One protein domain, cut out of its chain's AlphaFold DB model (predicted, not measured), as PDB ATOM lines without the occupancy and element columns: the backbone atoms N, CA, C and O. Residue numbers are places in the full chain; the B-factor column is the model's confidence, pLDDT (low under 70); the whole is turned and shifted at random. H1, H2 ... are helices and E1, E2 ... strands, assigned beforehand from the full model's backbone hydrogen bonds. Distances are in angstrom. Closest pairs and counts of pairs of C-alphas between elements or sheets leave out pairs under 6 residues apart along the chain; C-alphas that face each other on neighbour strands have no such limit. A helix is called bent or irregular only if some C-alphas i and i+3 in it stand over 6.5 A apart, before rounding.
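This is residues 35 to 156 of the 186 residues of the protein "UPF0392 protein R07B7.12" of Lygus hesperus (UniProt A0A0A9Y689). One antiparallel sheet of six strands is curled into a small barrel, nearly closed, with the short helix H1 capping one end; from that end the hairpin E6 and E7 sticks out as a long arm. H2 and H3 are small helices outside the barrel, on the side of E1 and E4. The printed part has 122 residues with three named helices and eight named strands, in the order E1 E2 E3 H1 E4 H2 H3 E5 E6 E7 E8; the large sheet's order is E4 E1 E2 E3 E8 E5, and E6 and E7 make a second antiparallel sheet. The class is mixed, helices and strands. The whole is compact, with a radius of gyration of the C-alphas of 15.5 A, and spans 49 by 32 by 23 A, the arm adding to the length.

In the large sheet, E1 is residues 36 to 41, 16.5 A long, beginning at C-alpha 36 at (160.886, 157.784, 162.353). E2 is residues 49 to 57, 23.5 A, and E3 is residues 60 to 63, 9.9 A. E4 is residues 75 to 79, 13.6 A, E5 is residues 109 to 114, 14.5 A, and E8 is residues 139 to 143, 13.3 A, ending at C-alpha 143 at (156.866, 167.885, 172.451). H1 is residues 65 to 70, 8.8 A, H2 is residues 80 to 85, 9.0 A, and H3 is residues 92 to 98, 9.5 A. E6 is residues 119 to 125, 18.2 A, ending at C-alpha 125 at (123.249, 154.981, 156.958), and E7 is residues 128 to 135, 20.3 A.

The large sheet is strongly twisted and curled like part of a barrel: from edge to edge its strands' lines turn by 84 degrees and the way across it by 98 degrees. It is a folded sheet, bent back on itself into two leaves that face each other, E4 E1 and E3 E8 E5, with E2 as the hinge. The closest C-alphas of the edge strands E4 and E5, those of Leu 75 and Phe 109, are 6.4 A apart. E1, E2 and E3 form a meander, each strand the antiparallel neighbour of the one before. E2 has staggered pairing, with E1 over residues 49 to 54, where N 39 and O 51 are 2.8 A apart, and with E3 over residues 54 to 57, where N 62 and O 54 are 2.8 A apart. Also within hydrogen-bond range are N 38 and O 78 between E1 and E4, 2.8 A, N 139 and O 63 between E8 and E3, 2.8 A, and N 113 and O 140 between E5 and E8, 2.8 A. The sheet curls round H1; the C-alphas of Ala 65 and Ala 139, the closest of H1 and E8, are 4.6 A apart. H2 is on the sheet and stands up from it, and its closest C-alphas with E1 are those of Ala 80 and Val 37, 6.0 A. H3 only grazes the sheet, with residues 92 to 95. Every O i to N i+4 pair is within hydrogen-bond range in H1 and H2; in H3 it is 1 of 3, with 1 of 4 O i to N i+3 pairs. E6 and E7 are a hairpin with directions 162 degrees apart, N 125 and O 128 being 2.9 A apart; both strands are apart from H1 and E1, for instance.

The two C-alphas farthest apart, those of Asn 126 and Glu 149, are 51.5 A apart. The printed part has no cut, and no link between named elements is long. Residues 144 to 156 hold no named element, and their C-alphas lie 14 to 20 A from the mean of all C-alphas. The mean pLDDT of the printed part is 76.3; 41 residues are under 70, among them residues 87 to 110 and 126 to 133.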
ATOM      1  N   TRP A  35     164.731 159.483 162.058       92.31
ATOM      2  CA  TRP A  35     163.643 160.463 161.999       92.31
ATOM      3  C   TRP A  35     162.253 159.824 162.130       92.31
ATOM      4  O   TRP A  35     161.270 160.550 162.270       92.31
ATOM      5  N   ILE A  36     162.145 158.491 162.105       92.06
ATOM      6  CA  ILE A  36     160.886 157.784 162.353       92.06
ATOM      7  C   ILE A  36     160.712 157.496 163.839       92.06
ATOM      8  O   ILE A  36     161.595 156.959 164.511       92.06
ATOM      9  N   VAL A  37     159.514 157.801 164.330       90.75
ATOM     10  CA  VAL A  37     159.114 157.603 165.723       90.75
ATOM     11  C   VAL A  37     157.794 156.854 165.818       90.75
ATOM     12  O   VAL A  37     156.884 157.044 165.006       90.75
ATOM     13  N   ALA A  38     157.682 155.988 166.819       88.69
ATOM     14  CA  ALA A  38     156.419 155.380 167.199       88.69
ATOM     15  C   ALA A  38     155.704 156.299 168.188       88.69
ATOM     16  O   ALA A  38     156.280 156.707 169.195       88.69
ATOM     17  N   ILE A  39     154.440 156.591 167.899       87.19
ATOM     18  CA  ILE A  39     153.542 157.362 168.753       87.19
ATOM     19  C   ILE A  39     152.600 156.364 169.409       87.19
ATOM     20  O   ILE A  39     151.767 155.769 168.725       87.19
ATOM     21  N   ALA A  40     152.739 156.169 170.713       83.88
ATOM     22  CA  ALA A  40     151.880 155.291 171.492       83.88
ATOM     23  C   ALA A  40     150.948 156.110 172.385       83.88
ATOM     24  O   ALA A  40     151.351 157.115 172.960       83.88
ATOM     25  N   GLY A  41     149.712 155.660 172.543       78.81
ATOM     26  CA  GLY A  41     148.762 156.295 173.448       78.81
ATOM     27  C   GLY A  41     147.552 155.414 173.714       78.81
ATOM     28  O   GLY A  41     147.317 154.421 173.019       78.81
ATOM     29  N   LYS A  42     146.775 155.779 174.737       75.50
ATOM     30  CA  LYS A  42     145.487 155.130 175.011       75.50
ATOM     31  C   LYS A  42     144.505 155.500 173.909       75.50
ATOM     32  O   LYS A  42     144.258 156.684 173.669       75.50
ATOM     33  N   SER A  43     143.940 154.492 173.251       75.19
ATOM     34  CA  SER A  43     142.874 154.702 172.278       75.19
ATOM     35  C   SER A  43     141.522 154.806 172.972       75.19
ATOM     36  O   SER A  43     141.324 154.317 174.080       75.19
ATOM     37  N   ARG A  44     140.543 155.403 172.288       69.31
ATOM     38  CA  ARG A  44     139.135 155.360 172.715       69.31
ATOM     39  C   ARG A  44     138.550 153.940 172.748       69.31
ATOM     40  O   ARG A  44     137.491 153.751 173.335       69.31
ATOM     41  N   GLN A  45     139.175 152.981 172.059       67.62
ATOM     42  CA  GLN A  45     138.643 151.629 171.828       67.62
ATOM     43  C   GLN A  45     139.564 150.497 172.313       67.62
ATOM     44  O   GLN A  45     139.104 149.364 172.425       67.62
ATOM     45  N   SER A  46     140.847 150.772 172.561       64.44
ATOM     46  CA  SER A  46     141.844 149.779 172.984       64.44
ATOM     47  C   SER A  46     142.835 150.375 173.980       64.44
ATOM     48  O   SER A  46     143.087 151.581 173.964       64.44
ATOM     49  N   ASP A  47     143.444 149.514 174.798       64.56
ATOM     50  CA  ASP A  47     144.384 149.937 175.846       64.56
ATOM     51  C   ASP A  47     145.639 150.614 175.280       64.56
ATOM     52  O   ASP A  47     146.193 151.523 175.894       64.56
ATOM     53  N   ILE A  48     146.080 150.193 174.090       70.69
ATOM     54  CA  ILE A  48     147.259 150.729 173.408       70.69
ATOM     55  C   ILE A  48     146.930 150.891 171.928       70.69
ATOM     56  O   ILE A  48     146.378 149.986 171.293       70.69
ATOM     57  N   PHE A  49     147.298 152.035 171.373       69.56
ATOM     58  CA  PHE A  49     147.277 152.303 169.946       69.56
ATOM     59  C   PHE A  49     148.619 152.898 169.539       69.56
ATOM     60  O   PHE A  49     149.150 153.755 170.241       69.56
ATOM     61  N   ILE A  50     149.189 152.381 168.448       82.50
ATOM     62  CA  ILE A  50     150.509 152.783 167.961       82.50
ATOM     63  C   ILE A  50     150.366 153.309 166.543       82.50
ATOM     64  O   ILE A  50     149.846 152.620 165.665       82.50
ATOM     65  N   CYS A  51     150.876 154.513 166.335       88.38
ATOM     66  CA  CYS A  51     151.036 155.134 165.035       88.38
ATOM     67  C   CYS A  51     152.502 155.421 164.735       88.38
ATOM     68  O   CYS A  51     153.366 155.353 165.604       88.38
ATOM     69  N   THR A  52     152.767 155.745 163.475       91.69
ATOM     70  CA  THR A  52     154.082 156.198 163.024       91.69
ATOM     71  C   THR A  52     154.047 157.716 162.850       91.69
ATOM     72  O   THR A  52     153.032 158.276 162.427       91.69
ATOM     73  N   GLY A  53     155.144 158.381 163.185       93.00
ATOM     74  CA  GLY A  53     155.372 159.790 162.894       93.00
ATOM     75  C   GLY A  53     156.773 160.024 162.342       93.00
ATOM     76  O   GLY A  53     157.650 159.168 162.469       93.00
ATOM     77  N   ALA A  54     156.964 161.194 161.743       94.12
ATOM     78  CA  ALA A  54     158.248 161.671 161.250       94.12
ATOM     79  C   ALA A  54     158.652 162.944 161.995       94.12
ATOM     80  O   ALA A  54     157.851 163.864 162.149       94.12
ATOM     81  N   VAL A  55     159.892 163.006 162.459       94.00
ATOM     82  CA  VAL A  55     160.445 164.168 163.154       94.00
ATOM     83  C   VAL A  55     160.773 165.241 162.128       94.00
ATOM     84  O   VAL A  55     161.652 165.051 161.296       94.00
ATOM     85  N   ILE A  56     160.077 166.372 162.188       94.75
ATOM     86  CA  ILE A  56     160.219 167.471 161.216       94.75
ATOM     87  C   ILE A  56     160.940 168.689 161.794       94.75
ATOM     88  O   ILE A  56     161.377 169.575 161.067       94.75
ATOM     89  N   SER A  57     161.091 168.729 163.114       92.81
ATOM     90  CA  SER A  57     161.968 169.657 163.818       92.81
ATOM     91  C   SER A  57     162.339 169.066 165.174       92.81
ATOM     92  O   SER A  57     161.796 168.041 165.583       92.81
ATOM     93  N   LYS A  58     163.219 169.736 165.923       90.94
ATOM     94  CA  LYS A  58     163.634 169.297 167.267       90.94
ATOM     95  C   LYS A  58     162.490 169.111 168.272       90.94
ATOM     96  O   LYS A  58     162.729 168.560 169.343       90.94
ATOM     97  N   ARG A  59     161.292 169.628 167.976       92.31
ATOM     98  CA  ARG A  59     160.121 169.570 168.866       92.31
ATOM     99  C   ARG A  59     158.833 169.148 168.173       92.31
ATOM    100  O   ARG A  59     157.787 169.151 168.806       92.31
ATOM    101  N   GLN A  60     158.872 168.838 166.879       93.12
ATOM    102  CA  GLN A  60     157.656 168.617 166.097       93.12
ATOM    103  C   GLN A  60     157.712 167.310 165.331       93.12
ATOM    104  O   GLN A  60     158.723 166.959 164.718       93.12
ATOM    105  N   ILE A  61     156.573 166.628 165.339       94.00
ATOM    106  CA  ILE A  61     156.366 165.350 164.675       94.00
ATOM    107  C   ILE A  61     155.180 165.484 163.742       94.00
ATOM    108  O   ILE A  61     154.091 165.854 164.170       94.00
ATOM    109  N   LEU A  62     155.392 165.144 162.479       95.12
ATOM    110  CA  LEU A  62     154.351 165.026 161.478       95.12
ATOM    111  C   LEU A  62     153.748 163.622 161.517       95.12
ATOM    112  O   LEU A  62     154.467 162.623 161.571       95.12
ATOM    113  N   THR A  63     152.425 163.533 161.492       94.62
ATOM    114  CA  THR A  63     151.696 162.259 161.502       94.62
ATOM    115  C   THR A  63     150.292 162.431 160.912       94.62
ATOM    116  O   THR A  63     149.924 163.506 160.438       94.62
ATOM    117  N   SER A  64     149.499 161.363 160.935       93.25
ATOM    118  CA  SER A  64     148.090 161.372 160.540       93.25
ATOM    119  C   SER A  64     147.229 162.071 161.601       93.25
ATOM    120  O   SER A  64     147.380 161.847 162.807       93.25
ATOM    121  N   ALA A  65     146.281 162.894 161.159       91.94
ATOM    122  CA  ALA A  65     145.285 163.495 162.043       91.94
ATOM    123  C   ALA A  65     144.417 162.425 162.718       91.94
ATOM    124  O   ALA A  65     144.140 162.503 163.917       91.94
ATOM    125  N   TRP A  66     144.046 161.382 161.979       89.44
ATOM    126  CA  TRP A  66     143.299 160.253 162.505       89.44
ATOM    127  C   TRP A  66     144.046 159.555 163.644       89.44
ATOM    128  O   TRP A  66     143.431 159.258 164.670       89.44
ATOM    129  N   CYS A  67     145.362 159.363 163.515       88.25
ATOM    130  CA  CYS A  67     146.184 158.767 164.569       88.25
ATOM    131  C   CYS A  67     146.016 159.482 165.913       88.25
ATOM    132  O   CYS A  67     145.748 158.853 166.937       88.25
ATOM    133  N   ILE A  68     146.123 160.807 165.902       89.25
ATOM    134  CA  ILE A  68     146.083 161.617 167.120       89.25
ATOM    135  C   ILE A  68     144.653 161.801 167.637       89.25
ATOM    136  O   ILE A  68     144.432 161.844 168.846       89.25
ATOM    137  N   GLU A  69     143.656 161.824 166.753       87.88
ATOM    138  CA  GLU A  69     142.246 161.859 167.147       87.88
ATOM    139  C   GLU A  69     141.825 160.606 167.942       87.88
ATOM    140  O   GLU A  69     141.016 160.699 168.878       87.88
ATOM    141  N   GLN A  70     142.374 159.435 167.587       84.81
ATOM    142  CA  GLN A  70     142.110 158.186 168.311       84.81
ATOM    143  C   GLN A  70     142.734 158.164 169.708       84.81
ATOM    144  O   GLN A  70     142.238 157.425 170.557       84.81
ATOM    145  N   MET A  71     143.755 158.986 169.960       84.38
ATOM    146  CA  MET A  71     144.507 159.035 171.213       84.38
ATOM    147  C   MET A  71     144.285 160.375 171.939       84.38
ATOM    148  O   MET A  71     145.126 161.278 171.870       84.38
ATOM    149  N   PRO A  72     143.139 160.563 172.626       76.44
ATOM    150  CA  PRO A  72     142.801 161.844 173.244       76.44
ATOM    151  C   PRO A  72     143.718 162.208 174.419       76.44
ATOM    152  O   PRO A  72     143.939 163.395 174.647       76.44
ATOM    153  N   GLY A  73     144.265 161.215 175.124       76.00
ATOM    154  CA  GLY A  73     145.095 161.412 176.312       76.00
ATOM    155  C   GLY A  73     146.560 161.730 176.017       76.00
ATOM    156  O   GLY A  73     146.917 162.186 174.922       76.00
ATOM    157  N   GLU A  74     147.388 161.468 177.024       75.06
ATOM    158  CA  GLU A  74     148.840 161.537 176.919       75.06
ATOM    159  C   GLU A  74     149.362 160.548 175.879       75.06
ATOM    160  O   GLU A  74     148.799 159.472 175.640       75.06
ATOM    161  N   LEU A  75     150.439 160.967 175.236       80.81
ATOM    162  CA  LEU A  75     151.115 160.228 174.191       80.81
ATOM    163  C   LEU A  75     152.549 159.962 174.659       80.81
ATOM    164  O   LEU A  75     153.140 160.775 175.366       80.81
ATOM    165  N   ALA A  76     153.125 158.855 174.215       80.56
ATOM    166  CA  ALA A  76     154.522 158.510 174.420       80.56
ATOM    167  C   ALA A  76     155.218 158.305 173.073       80.56
ATOM    168  O   ALA A  76     154.626 157.773 172.128       80.56
ATOM    169  N   LEU A  77     156.479 158.728 172.997       82.88
ATOM    170  CA  LEU A  77     157.303 158.628 171.797       82.88
ATOM    171  C   LEU A  77     158.467 157.685 171.992       82.88
ATOM    172  O   LEU A  77     159.207 157.799 172.969       82.88
ATOM    173  N   PHE A  78     158.685 156.851 170.986       83.44
ATOM    174  CA  PHE A  78     159.803 155.925 170.945       83.44
ATOM    175  C   PHE A  78     160.526 156.028 169.610       83.44
ATOM    176  O   PHE A  78     159.892 156.177 168.564       83.44
ATOM    177  N   THR A  79     161.849 155.916 169.634       85.31
ATOM    178  CA  THR A  79     162.635 155.780 168.405       85.31
ATOM    179  C   THR A  79     162.434 154.394 167.796       85.31
ATOM    180  O   THR A  79     161.998 153.449 168.465       85.31
ATOM    181  N   ALA A  80     162.808 154.238 166.527       83.50
ATOM    182  CA  ALA A  80     162.812 152.926 165.892       83.50
ATOM    183  C   ALA A  80     163.689 151.906 166.644       83.50
ATOM    184  O   ALA A  80     163.273 150.764 166.832       83.50
ATOM    185  N   THR A  81     164.863 152.323 167.128       82.69
ATOM    186  CA  THR A  81     165.796 151.452 167.862       82.69
ATOM    187  C   THR A  81     165.216 150.987 169.195       82.69
ATOM    188  O   THR A  81     165.313 149.805 169.527       82.69
ATOM    189  N   THR A  82     164.532 151.873 169.921       79.25
ATOM    190  CA  THR A  82     163.814 151.510 171.145       79.25
ATOM    191  C   THR A  82     162.718 150.490 170.857       79.25
ATOM    192  O   THR A  82     162.614 149.487 171.561       79.25
ATOM    193  N   VAL A  83     161.931 150.692 169.795       77.69
ATOM    194  CA  VAL A  83     160.847 149.765 169.437       77.69
ATOM    195  C   VAL A  83     161.380 148.379 169.071       77.69
ATOM    196  O   VAL A  83     160.746 147.383 169.413       77.69
ATOM    197  N   GLU A  84     162.555 148.272 168.443       77.12
ATOM    198  CA  GLU A  84     163.171 146.964 168.175       77.12
ATOM    199  C   GLU A  84     163.520 146.182 169.445       77.12
ATOM    200  O   GLU A  84     163.492 144.948 169.437       77.12
ATOM    201  N   SER A  85     163.828 146.880 170.539       74.50
ATOM    202  CA  SER A  85     164.127 146.241 171.822       74.50
ATOM    203  C   SER A  85     162.883 145.636 172.489       74.50
ATOM    204  O   SER A  85     162.991 144.756 173.353       74.50
ATOM    205  N   PHE A  86     161.681 146.062 172.081       72.62
ATOM    206  CA  PHE A  86     160.436 145.619 172.688       72.62
ATOM    207  C   PHE A  86     160.133 144.157 172.346       72.62
ATOM    208  O   PHE A  86     159.826 143.788 171.213       72.62
ATOM    209  N   LYS A  87     160.130 143.303 173.375       65.56
ATOM    210  CA  LYS A  87     159.695 141.897 173.256       65.56
ATOM    211  C   LYS A  87     158.172 141.750 173.118       65.56
ATOM    212  O   LYS A  87     157.695 140.699 172.698       65.56
ATOM    213  N   ARG A  88     157.411 142.772 173.523       62.97
ATOM    214  CA  ARG A  88     155.940 142.848 173.527       62.97
ATOM    215  C   ARG A  88     155.512 144.313 173.420       62.97
ATOM    216  O   ARG A  88     156.291 145.186 173.789       62.97
ATOM    217  N   ALA A  89     154.307 144.569 172.905       57.34
ATOM    218  CA  ALA A  89     153.787 145.933 172.811       57.34
ATOM    219  C   ALA A  89     153.754 146.574 174.213       57.34
ATOM    220  O   ALA A  89     153.280 145.918 175.148       57.34
ATOM    221  N   PRO A  90     154.278 147.799 174.382       56.66
ATOM    222  CA  PRO A  90     154.331 148.445 175.686       56.66
ATOM    223  C   PRO A  90     152.910 148.790 176.149       56.66
ATOM    224  O   PRO A  90     152.131 149.357 175.384       56.66
ATOM    225  N   ASN A  91     152.554 148.418 177.381       55.12
ATOM    226  CA  ASN A  91     151.235 148.700 177.945       55.12
ATOM    227  C   ASN A  91     151.171 150.128 178.487       55.12
ATOM    228  O   ASN A  91     151.974 150.467 179.345       55.12
ATOM    229  N   VAL A  92     150.214 150.953 178.036       55.22
ATOM    230  CA  VAL A  92     150.116 152.365 178.454       55.22
ATOM    231  C   VAL A  92     149.868 152.523 179.960       55.22
ATOM    232  O   VAL A  92     150.224 153.546 180.530       55.22
ATOM    233  N   SER A  93     149.317 151.511 180.640       52.03
ATOM    234  CA  SER A  93     149.242 151.509 182.110       52.03
ATOM    235  C   SER A  93     150.563 151.129 182.792       52.03
ATOM    236  O   SER A  93     150.830 151.607 183.883       52.03
ATOM    237  N   GLU A  94     151.397 150.292 182.162       51.75
ATOM    238  CA  GLU A  94     152.772 150.016 182.625       51.75
ATOM    239  C   GLU A  94     153.735 151.150 182.220       51.75
ATOM    240  O   GLU A  94     154.807 151.292 182.801       51.75
ATOM    241  N   LEU A  95     153.353 151.975 181.235       53.69
ATOM    242  CA  LEU A  95     154.100 153.157 180.830       53.69
ATOM    243  C   LEU A  95     154.148 154.186 181.961       53.69
ATOM    244  O   LEU A  95     155.206 154.754 182.124       53.69
ATOM    245  N   GLU A  96     153.101 154.419 182.762       47.06
ATOM    246  CA  GLU A  96     153.156 155.433 183.843       47.06
ATOM    247  C   GLU A  96     154.242 155.136 184.897       47.06
ATOM    248  O   GLU A  96     154.952 156.051 185.310       47.06
ATOM    249  N   GLU A  97     154.448 153.869 185.280       45.19
ATOM    250  CA  GLU A  97     155.521 153.485 186.216       45.19
ATOM    251  C   GLU A  97     156.884 153.278 185.524       45.19
ATOM    252  O   GLU A  97     157.924 153.460 186.152       45.19
ATOM    253  N   SER A  98     156.908 152.959 184.223       41.44
ATOM    254  CA  SER A  98     158.141 152.746 183.442       41.44
ATOM    255  C   SER A  98     158.651 153.997 182.703       41.44
ATOM    256  O   SER A  98     159.795 153.999 182.248       41.44
ATOM    257  N   LEU A  99     157.837 155.051 182.563       44.88
ATOM    258  CA  LEU A  99     158.143 156.325 181.883       44.88
ATOM    259  C   LEU A  99     159.229 157.115 182.618       44.88
ATOM    260  O   LEU A  99     159.955 157.881 181.990       44.88
ATOM    261  N   LEU A 100     159.352 156.908 183.931       45.50
ATOM    262  CA  LEU A 100     160.375 157.534 184.767       45.50
ATOM    263  C   LEU A 100     161.744 156.832 184.679       45.50
ATOM    264  O   LEU A 100     162.747 157.463 185.000       45.50
ATOM    265  N   ASP A 101     161.797 155.581 184.207       40.56
ATOM    266  CA  ASP A 101     163.025 154.761 184.162       40.56
ATOM    267  C   ASP A 101     163.493 154.436 182.725       40.56
ATOM    268  O   ASP A 101     164.641 154.049 182.492       40.56
ATOM    269  N   LEU A 102     162.635 154.642 181.717       49.44
ATOM    270  CA  LEU A 102     163.010 154.520 180.308       49.44
ATOM    271  C   LEU A 102     163.753 155.781 179.845       49.44
ATOM    272  O   LEU A 102     163.161 156.772 179.408       49.44
ATOM    273  N   GLN A 103     165.085 155.691 179.816       49.84
ATOM    274  CA  GLN A 103     165.966 156.618 179.083       49.84
ATOM    275  C   GLN A 103     165.590 156.787 177.597       49.84
ATOM    276  O   GLN A 103     166.068 157.717 176.952       49.84
ATOM    277  N   ASP A 104     164.656 155.988 177.089       53.88
ATOM    278  CA  ASP A 104     164.296 155.872 175.681       53.88
ATOM    279  C   ASP A 104     163.031 156.637 175.255       53.88
ATOM    280  O   ASP A 104     162.693 156.671 174.070       53.88
ATOM    281  N   VAL A 105     162.313 157.266 176.192       60.19
ATOM    282  CA  VAL A 105     161.162 158.115 175.840       60.19
ATOM    283  C   VAL A 105     161.688 159.403 175.220       60.19
ATOM    284  O   VAL A 105     162.437 160.146 175.862       60.19
ATOM    285  N   VAL A 106     161.325 159.654 173.964       58.59
ATOM    286  CA  VAL A 106     161.851 160.779 173.171       58.59
ATOM    287  C   VAL A 106     161.255 162.120 173.620       58.59
ATOM    288  O   VAL A 106     161.906 163.152 173.474       58.59
ATOM    289  N   GLY A 107     160.061 162.105 174.222       58.44
ATOM    290  CA  GLY A 107     159.439 163.269 174.851       58.44
ATOM    291  C   GLY A 107     157.988 163.025 175.278       58.44
ATOM    292  O   GLY A 107     157.339 162.101 174.782       58.44
ATOM    293  N   CYS A 108     157.502 163.876 176.185       63.50
ATOM    294  CA  CYS A 108     156.081 164.065 176.495       63.50
ATOM    295  C   CYS A 108     155.514 165.208 175.640       63.50
ATOM    296  O   CYS A 108     156.275 166.010 175.086       63.50
ATOM    297  N   PHE A 109     154.192 165.283 175.503       66.88
ATOM    298  CA  PHE A 109     153.550 166.177 174.538       66.88
ATOM    299  C   PHE A 109     152.718 167.265 175.187       66.88
ATOM    300  O   PHE A 109     151.937 167.001 176.096       66.88
ATOM    301  N   SER A 110     152.818 168.457 174.609       65.31
ATOM    302  CA  SER A 110     152.086 169.646 175.031       65.31
ATOM    303  C   SER A 110     150.874 169.914 174.144       65.31
ATOM    304  O   SER A 110     149.785 170.177 174.650       65.31
ATOM    305  N   ASN A 111     151.039 169.829 172.816       84.62
ATOM    306  CA  ASN A 111     150.054 170.336 171.861       84.62
ATOM    307  C   ASN A 111     149.847 169.413 170.651       84.62
ATOM    308  O   ASN A 111     150.770 168.766 170.152       84.62
ATOM    309  N   LYS A 112     148.606 169.395 170.150       89.88
ATOM    310  CA  LYS A 112     148.163 168.641 168.967       89.88
ATOM    311  C   LYS A 112     147.564 169.629 167.961       89.88
ATOM    312  O   LYS A 112     146.564 170.277 168.266       89.88
ATOM    313  N   PHE A 113     148.145 169.726 166.771       92.69
ATOM    314  CA  PHE A 113     147.706 170.630 165.710       92.69
ATOM    315  C   PHE A 113     147.176 169.825 164.529       92.69
ATOM    316  O   PHE A 113     147.925 169.127 163.854       92.69
ATOM    317  N   PHE A 114     145.877 169.925 164.272       91.88
ATOM    318  CA  PHE A 114     145.243 169.302 163.114       91.88
ATOM    319  C   PHE A 114     145.285 170.260 161.929       91.88
ATOM    320  O   PHE A 114     145.169 171.475 162.112       91.88
ATOM    321  N   HIS A 115     145.392 169.729 160.710       90.81
ATOM    322  CA  HIS A 115     145.163 170.551 159.530       90.81
ATOM    323  C   HIS A 115     143.761 171.200 159.615       90.81
ATOM    324  O   HIS A 115     142.796 170.487 159.896       90.81
ATOM    325  N   PRO A 116     143.592 172.514 159.357       87.56
ATOM    326  CA  PRO A 116     142.296 173.192 159.519       87.56
ATOM    327  C   PRO A 116     141.165 172.596 158.673       87.56
ATOM    328  O   PRO A 116     139.998 172.664 159.047       87.56
ATOM    329  N   CYS A 117     141.514 172.000 157.533       84.19
ATOM    330  CA  CYS A 117     140.572 171.313 156.647       84.19
ATOM    331  C   CYS A 117     140.447 169.805 156.925       84.19
ATOM    332  O   CYS A 117     139.800 169.116 156.137       84.19
ATOM    333  N   TYR A 118     141.067 169.279 157.990       84.94
ATOM    334  CA  TYR A 118     140.916 167.874 158.362       84.94
ATOM    335  C   TYR A 118     139.434 167.563 158.564       84.94
ATOM    336  O   TYR A 118     138.763 168.140 159.422       84.94
ATOM    337  N   SER A 119     138.920 166.649 157.748       78.44
ATOM    338  CA  SER A 119     137.521 166.260 157.781       78.44
ATOM    339  C   SER A 119     137.382 164.762 157.596       78.44
ATOM    340  O   SER A 119     137.976 164.148 156.703       78.44
ATOM    341  N   ARG A 120     136.533 164.173 158.439       72.94
ATOM    342  CA  ARG A 120     136.096 162.790 158.301       72.94
ATOM    343  C   ARG A 120     134.781 162.782 157.552       72.94
ATOM    344  O   ARG A 120     133.716 162.917 158.153       72.94
ATOM    345  N   VAL A 121     134.847 162.567 156.244       65.50
ATOM    346  CA  VAL A 121     133.637 162.315 155.467       65.50
ATOM    347  C   VAL A 121     133.229 160.861 155.706       65.50
ATOM    348  O   VAL A 121     133.734 159.921 155.085       65.50
ATOM    349  N   GLN A 122     132.332 160.674 156.671       63.06
ATOM    350  CA  GLN A 122     131.669 159.401 156.930       63.06
ATOM    351  C   GLN A 122     130.226 159.503 156.456       63.06
ATOM    352  O   GLN A 122     129.464 160.339 156.934       63.06
ATOM    353  N   GLN A 123     129.842 158.633 155.525       52.94
ATOM    354  CA  GLN A 123     128.440 158.475 155.173       52.94
ATOM    355  C   GLN A 123     127.879 157.330 156.002       52.94
ATOM    356  O   GLN A 123     128.109 156.153 155.720       52.94
ATOM    357  N   CYS A 124     127.175 157.700 157.066       63.09
ATOM    358  CA  CYS A 124     126.468 156.761 157.917       63.09
ATOM    359  C   CYS A 124     125.022 156.624 157.445       63.09
ATOM    360  O   CYS A 124     124.267 157.590 157.409       63.09
ATOM    361  N   THR A 125     124.649 155.405 157.075       71.81
ATOM    362  CA  THR A 125     123.249 154.981 156.958       71.81
ATOM    363  C   THR A 125     122.850 154.244 158.235       71.81
ATOM    364  O   THR A 125     123.725 153.817 158.992       71.81
ATOM    365  N   ASN A 126     121.549 154.040 158.462       65.00
ATOM    366  CA  ASN A 126     120.995 153.431 159.685       65.00
ATOM    367  C   ASN A 126     121.567 152.043 160.054       65.00
ATOM    368  O   ASN A 126     121.325 151.572 161.159       65.00
ATOM    369  N   ALA A 127     122.322 151.385 159.166       64.94
ATOM    370  CA  ALA A 127     122.940 150.083 159.420       64.94
ATOM    371  C   ALA A 127     124.455 150.024 159.138       64.94
ATOM    372  O   ALA A 127     125.082 149.006 159.433       64.94
ATOM    373  N   LYS A 128     125.063 151.060 158.535       53.56
ATOM    374  CA  LYS A 128     126.475 151.008 158.120       53.56
ATOM    375  C   LYS A 128     127.069 152.397 157.906       53.56
ATOM    376  O   LYS A 128     126.517 153.201 157.153       53.56
ATOM    377  N   CYS A 129     128.225 152.648 158.518       63.62
ATOM    378  CA  CYS A 129     129.059 153.806 158.212       63.62
ATOM    379  C   CYS A 129     130.107 153.419 157.170       63.62
ATOM    380  O   CYS A 129     131.014 152.636 157.454       63.62
ATOM    381  N   ASN A 130     129.984 153.977 155.967       57.06
ATOM    382  CA  ASN A 130     131.019 153.880 154.949       57.06
ATOM    383  C   ASN A 130     132.014 155.028 155.151       57.06
ATOM    384  O   ASN A 130     131.638 156.205 155.174       57.06
ATOM    385  N   ARG A 131     133.297 154.683 155.304       61.09
ATOM    386  CA  ARG A 131     134.398 155.653 155.241       61.09
ATOM    387  C   ARG A 131     134.556 156.056 153.777       61.09
ATOM    388  O   ARG A 131     134.962 155.220 152.980       61.09
ATOM    389  N   LEU A 132     134.177 157.285 153.425       60.06
ATOM    390  CA  LEU A 132     134.197 157.725 152.028       60.06
ATOM    391  C   LEU A 132     135.547 158.319 151.631       60.06
ATOM    392  O   LEU A 132     136.067 157.993 150.573       60.06
ATOM    393  N   SER A 133     136.124 159.179 152.470       66.44
ATOM    394  CA  SER A 133     137.486 159.691 152.291       66.44
ATOM    395  C   SER A 133     137.969 160.384 153.562       66.44
ATOM    396  O   SER A 133     137.169 160.887 154.358       66.44
ATOM    397  N   TRP A 134     139.285 160.387 153.762       71.62
ATOM    398  CA  TRP A 134     139.944 161.265 154.722       71.62
ATOM    399  C   TRP A 134     140.585 162.389 153.921       71.62
ATOM    400  O   TRP A 134     141.469 162.141 153.103       71.62
ATOM    401  N   GLN A 135     140.087 163.607 154.103       81.69
ATOM    402  CA  GLN A 135     140.677 164.783 153.479       81.69
ATOM    403  C   GLN A 135     141.597 165.454 154.488       81.69
ATOM    404  O   GLN A 135     141.205 165.652 155.640       81.69
ATOM    405  N   TYR A 136     142.803 165.804 154.035       85.38
ATOM    406  CA  TYR A 136     143.824 166.461 154.850       85.38
ATOM    407  C   TYR A 136     144.128 165.692 156.146       85.38
ATOM    408  O   TYR A 136     144.109 166.272 157.232       85.38
ATOM    409  N   ASP A 137     144.369 164.376 156.041       90.62
ATOM    410  CA  ASP A 137     144.725 163.514 157.179       90.62
ATOM    411  C   ASP A 137     146.162 163.771 157.658       90.62
ATOM    412  O   ASP A 137     147.048 162.929 157.543       90.62
ATOM    413  N   LEU A 138     146.388 164.979 158.163       93.00
ATOM    414  CA  LEU A 138     147.688 165.488 158.553       93.00
ATOM    415  C   LEU A 138     147.566 166.239 159.876       93.00
ATOM    416  O   LEU A 138     146.701 167.104 160.048       93.00
ATOM    417  N   ALA A 139     148.457 165.921 160.803       94.38
ATOM    418  CA  ALA A 139     148.599 166.620 162.064       94.38
ATOM    419  C   ALA A 139     150.070 166.764 162.447       94.38
ATOM    420  O   ALA A 139     150.919 165.951 162.078       94.38
ATOM    421  N   VAL A 140     150.344 167.801 163.228       94.56
ATOM    422  CA  VAL A 140     151.627 168.020 163.884       94.56
ATOM    423  C   VAL A 140     151.430 167.860 165.382       94.56
ATOM    424  O   VAL A 140     150.491 168.410 165.958       94.56
ATOM    425  N   VAL A 141     152.321 167.112 166.018       91.88
ATOM    426  CA  VAL A 141     152.370 166.988 167.473       91.88
ATOM    427  C   VAL A 141     153.639 167.645 167.981       91.88
ATOM    428  O   VAL A 141     154.713 167.440 167.416       91.88
ATOM    429  N   GLU A 142     153.501 168.443 169.034       91.00
ATOM    430  CA  GLU A 142     154.604 169.172 169.648       91.00
ATOM    431  C   GLU A 142     154.993 168.545 170.988       91.00
ATOM    432  O   GLU A 142     154.134 168.212 171.813       91.00
ATOM    433  N   THR A 143     156.296 168.372 171.194       88.00
ATOM    434  CA  THR A 143     156.866 167.885 172.451       88.00
ATOM    435  C   THR A 143     157.109 169.040 173.423       88.00
ATOM    436  O   THR A 143     157.404 170.163 173.017       88.00
ATOM    437  N   GLU A 144     157.024 168.773 174.728       84.62
ATOM    438  CA  GLU A 144     157.270 169.781 175.775       84.62
ATOM    439  C   GLU A 144     158.713 170.315 175.761       84.62
ATOM    440  O   GLU A 144     158.960 171.488 176.048       84.62
ATOM    441  N   GLY A 145     159.671 169.457 175.398       85.00
ATOM    442  CA  GLY A 145     161.098 169.769 175.307       85.00
ATOM    443  C   GLY A 145     161.709 169.373 173.966       85.00
ATOM    444  O   GLY A 145     161.032 168.825 173.096       85.00
ATOM    445  N   GLU A 146     163.003 169.655 173.794       86.56
ATOM    446  CA  GLU A 146     163.757 169.123 172.652       86.56
ATOM    447  C   GLU A 146     163.879 167.603 172.753       86.56
ATOM    448  O   GLU A 146     164.089 167.056 173.837       86.56
ATOM    449  N   MET A 147     163.749 166.932 171.609       84.94
ATOM    450  CA  MET A 147     163.961 165.491 171.512       84.94
ATOM    451  C   MET A 147     165.401 165.120 171.887       84.94
ATOM    452  O   MET A 147     166.338 165.889 171.661       84.94
ATOM    453  N   LYS A 148     165.566 163.923 172.457       81.12
ATOM    454  CA  LYS A 148     166.865 163.386 172.889       81.12
ATOM    455  C   LYS A 148     167.861 163.238 171.732       81.12
ATOM    456  O   LYS A 148     167.489 163.104 170.566       81.12
ATOM    457  N   GLU A 149     169.145 163.227 172.090       78.56
ATOM    458  CA  GLU A 149     170.246 162.974 171.159       78.56
ATOM    459  C   GLU A 149     170.077 161.614 170.453       78.56
ATOM    460  O   GLU A 149     169.586 160.652 171.042       78.56
ATOM    461  N   GLY A 150     170.444 161.548 169.171       78.12
ATOM    462  CA  GLY A 150     170.251 160.363 168.322       78.12
ATOM    463  C   GLY A 150     168.969 160.370 167.482       78.12
ATOM    464  O   GLY A 150     168.840 159.551 166.574       78.12
ATOM    465  N   VAL A 151     168.052 161.316 167.716       86.00
ATOM    466  CA  VAL A 151     166.903 161.569 166.834       86.00
ATOM    467  C   VAL A 151     167.279 162.615 165.789       86.00
ATOM    468  O   VAL A 151     167.754 163.702 166.119       86.00
ATOM    469  N   THR A 152     167.061 162.300 164.515       91.50
ATOM    470  CA  THR A 152     167.370 163.213 163.405       91.50
ATOM    471  C   THR A 152     166.112 163.885 162.884       91.50
ATOM    472  O   THR A 152     165.040 163.288 162.892       91.50
ATOM    473  N   VAL A 153     166.254 165.097 162.354       91.94
ATOM    474  CA  VAL A 153     165.180 165.762 161.611       91.94
ATOM    475  C   VAL A 153     165.129 165.197 160.193       91.94
ATOM    476  O   VAL A 153     166.162 165.091 159.531       91.94
ATOM    477  N   MET A 154     163.937 164.817 159.742       90.44
ATOM    478  CA  MET A 154     163.675 164.444 158.359       90.44
ATOM    479  C   MET A 154     163.876 165.667 157.468       90.44
ATOM    480  O   MET A 154     163.229 166.697 157.666       90.44
ATOM    481  N   ASP A 155     164.743 165.541 156.466       85.19
ATOM    482  CA  ASP A 155     164.865 166.549 155.420       85.19
ATOM    483  C   ASP A 155     163.636 166.472 154.503       85.19
ATOM    484  O   ASP A 155     163.523 165.601 153.635       85.19
ATOM    485  N   MET A 156     162.657 167.334 154.767       77.62
ATOM    486  CA  MET A 156     161.447 167.434 153.963       77.62
ATOM    487  C   MET A 156     161.685 168.379 152.791       77.62
ATOM    488  O   MET A 156     161.431 169.581 152.877       77.62
TER     489      MET A 156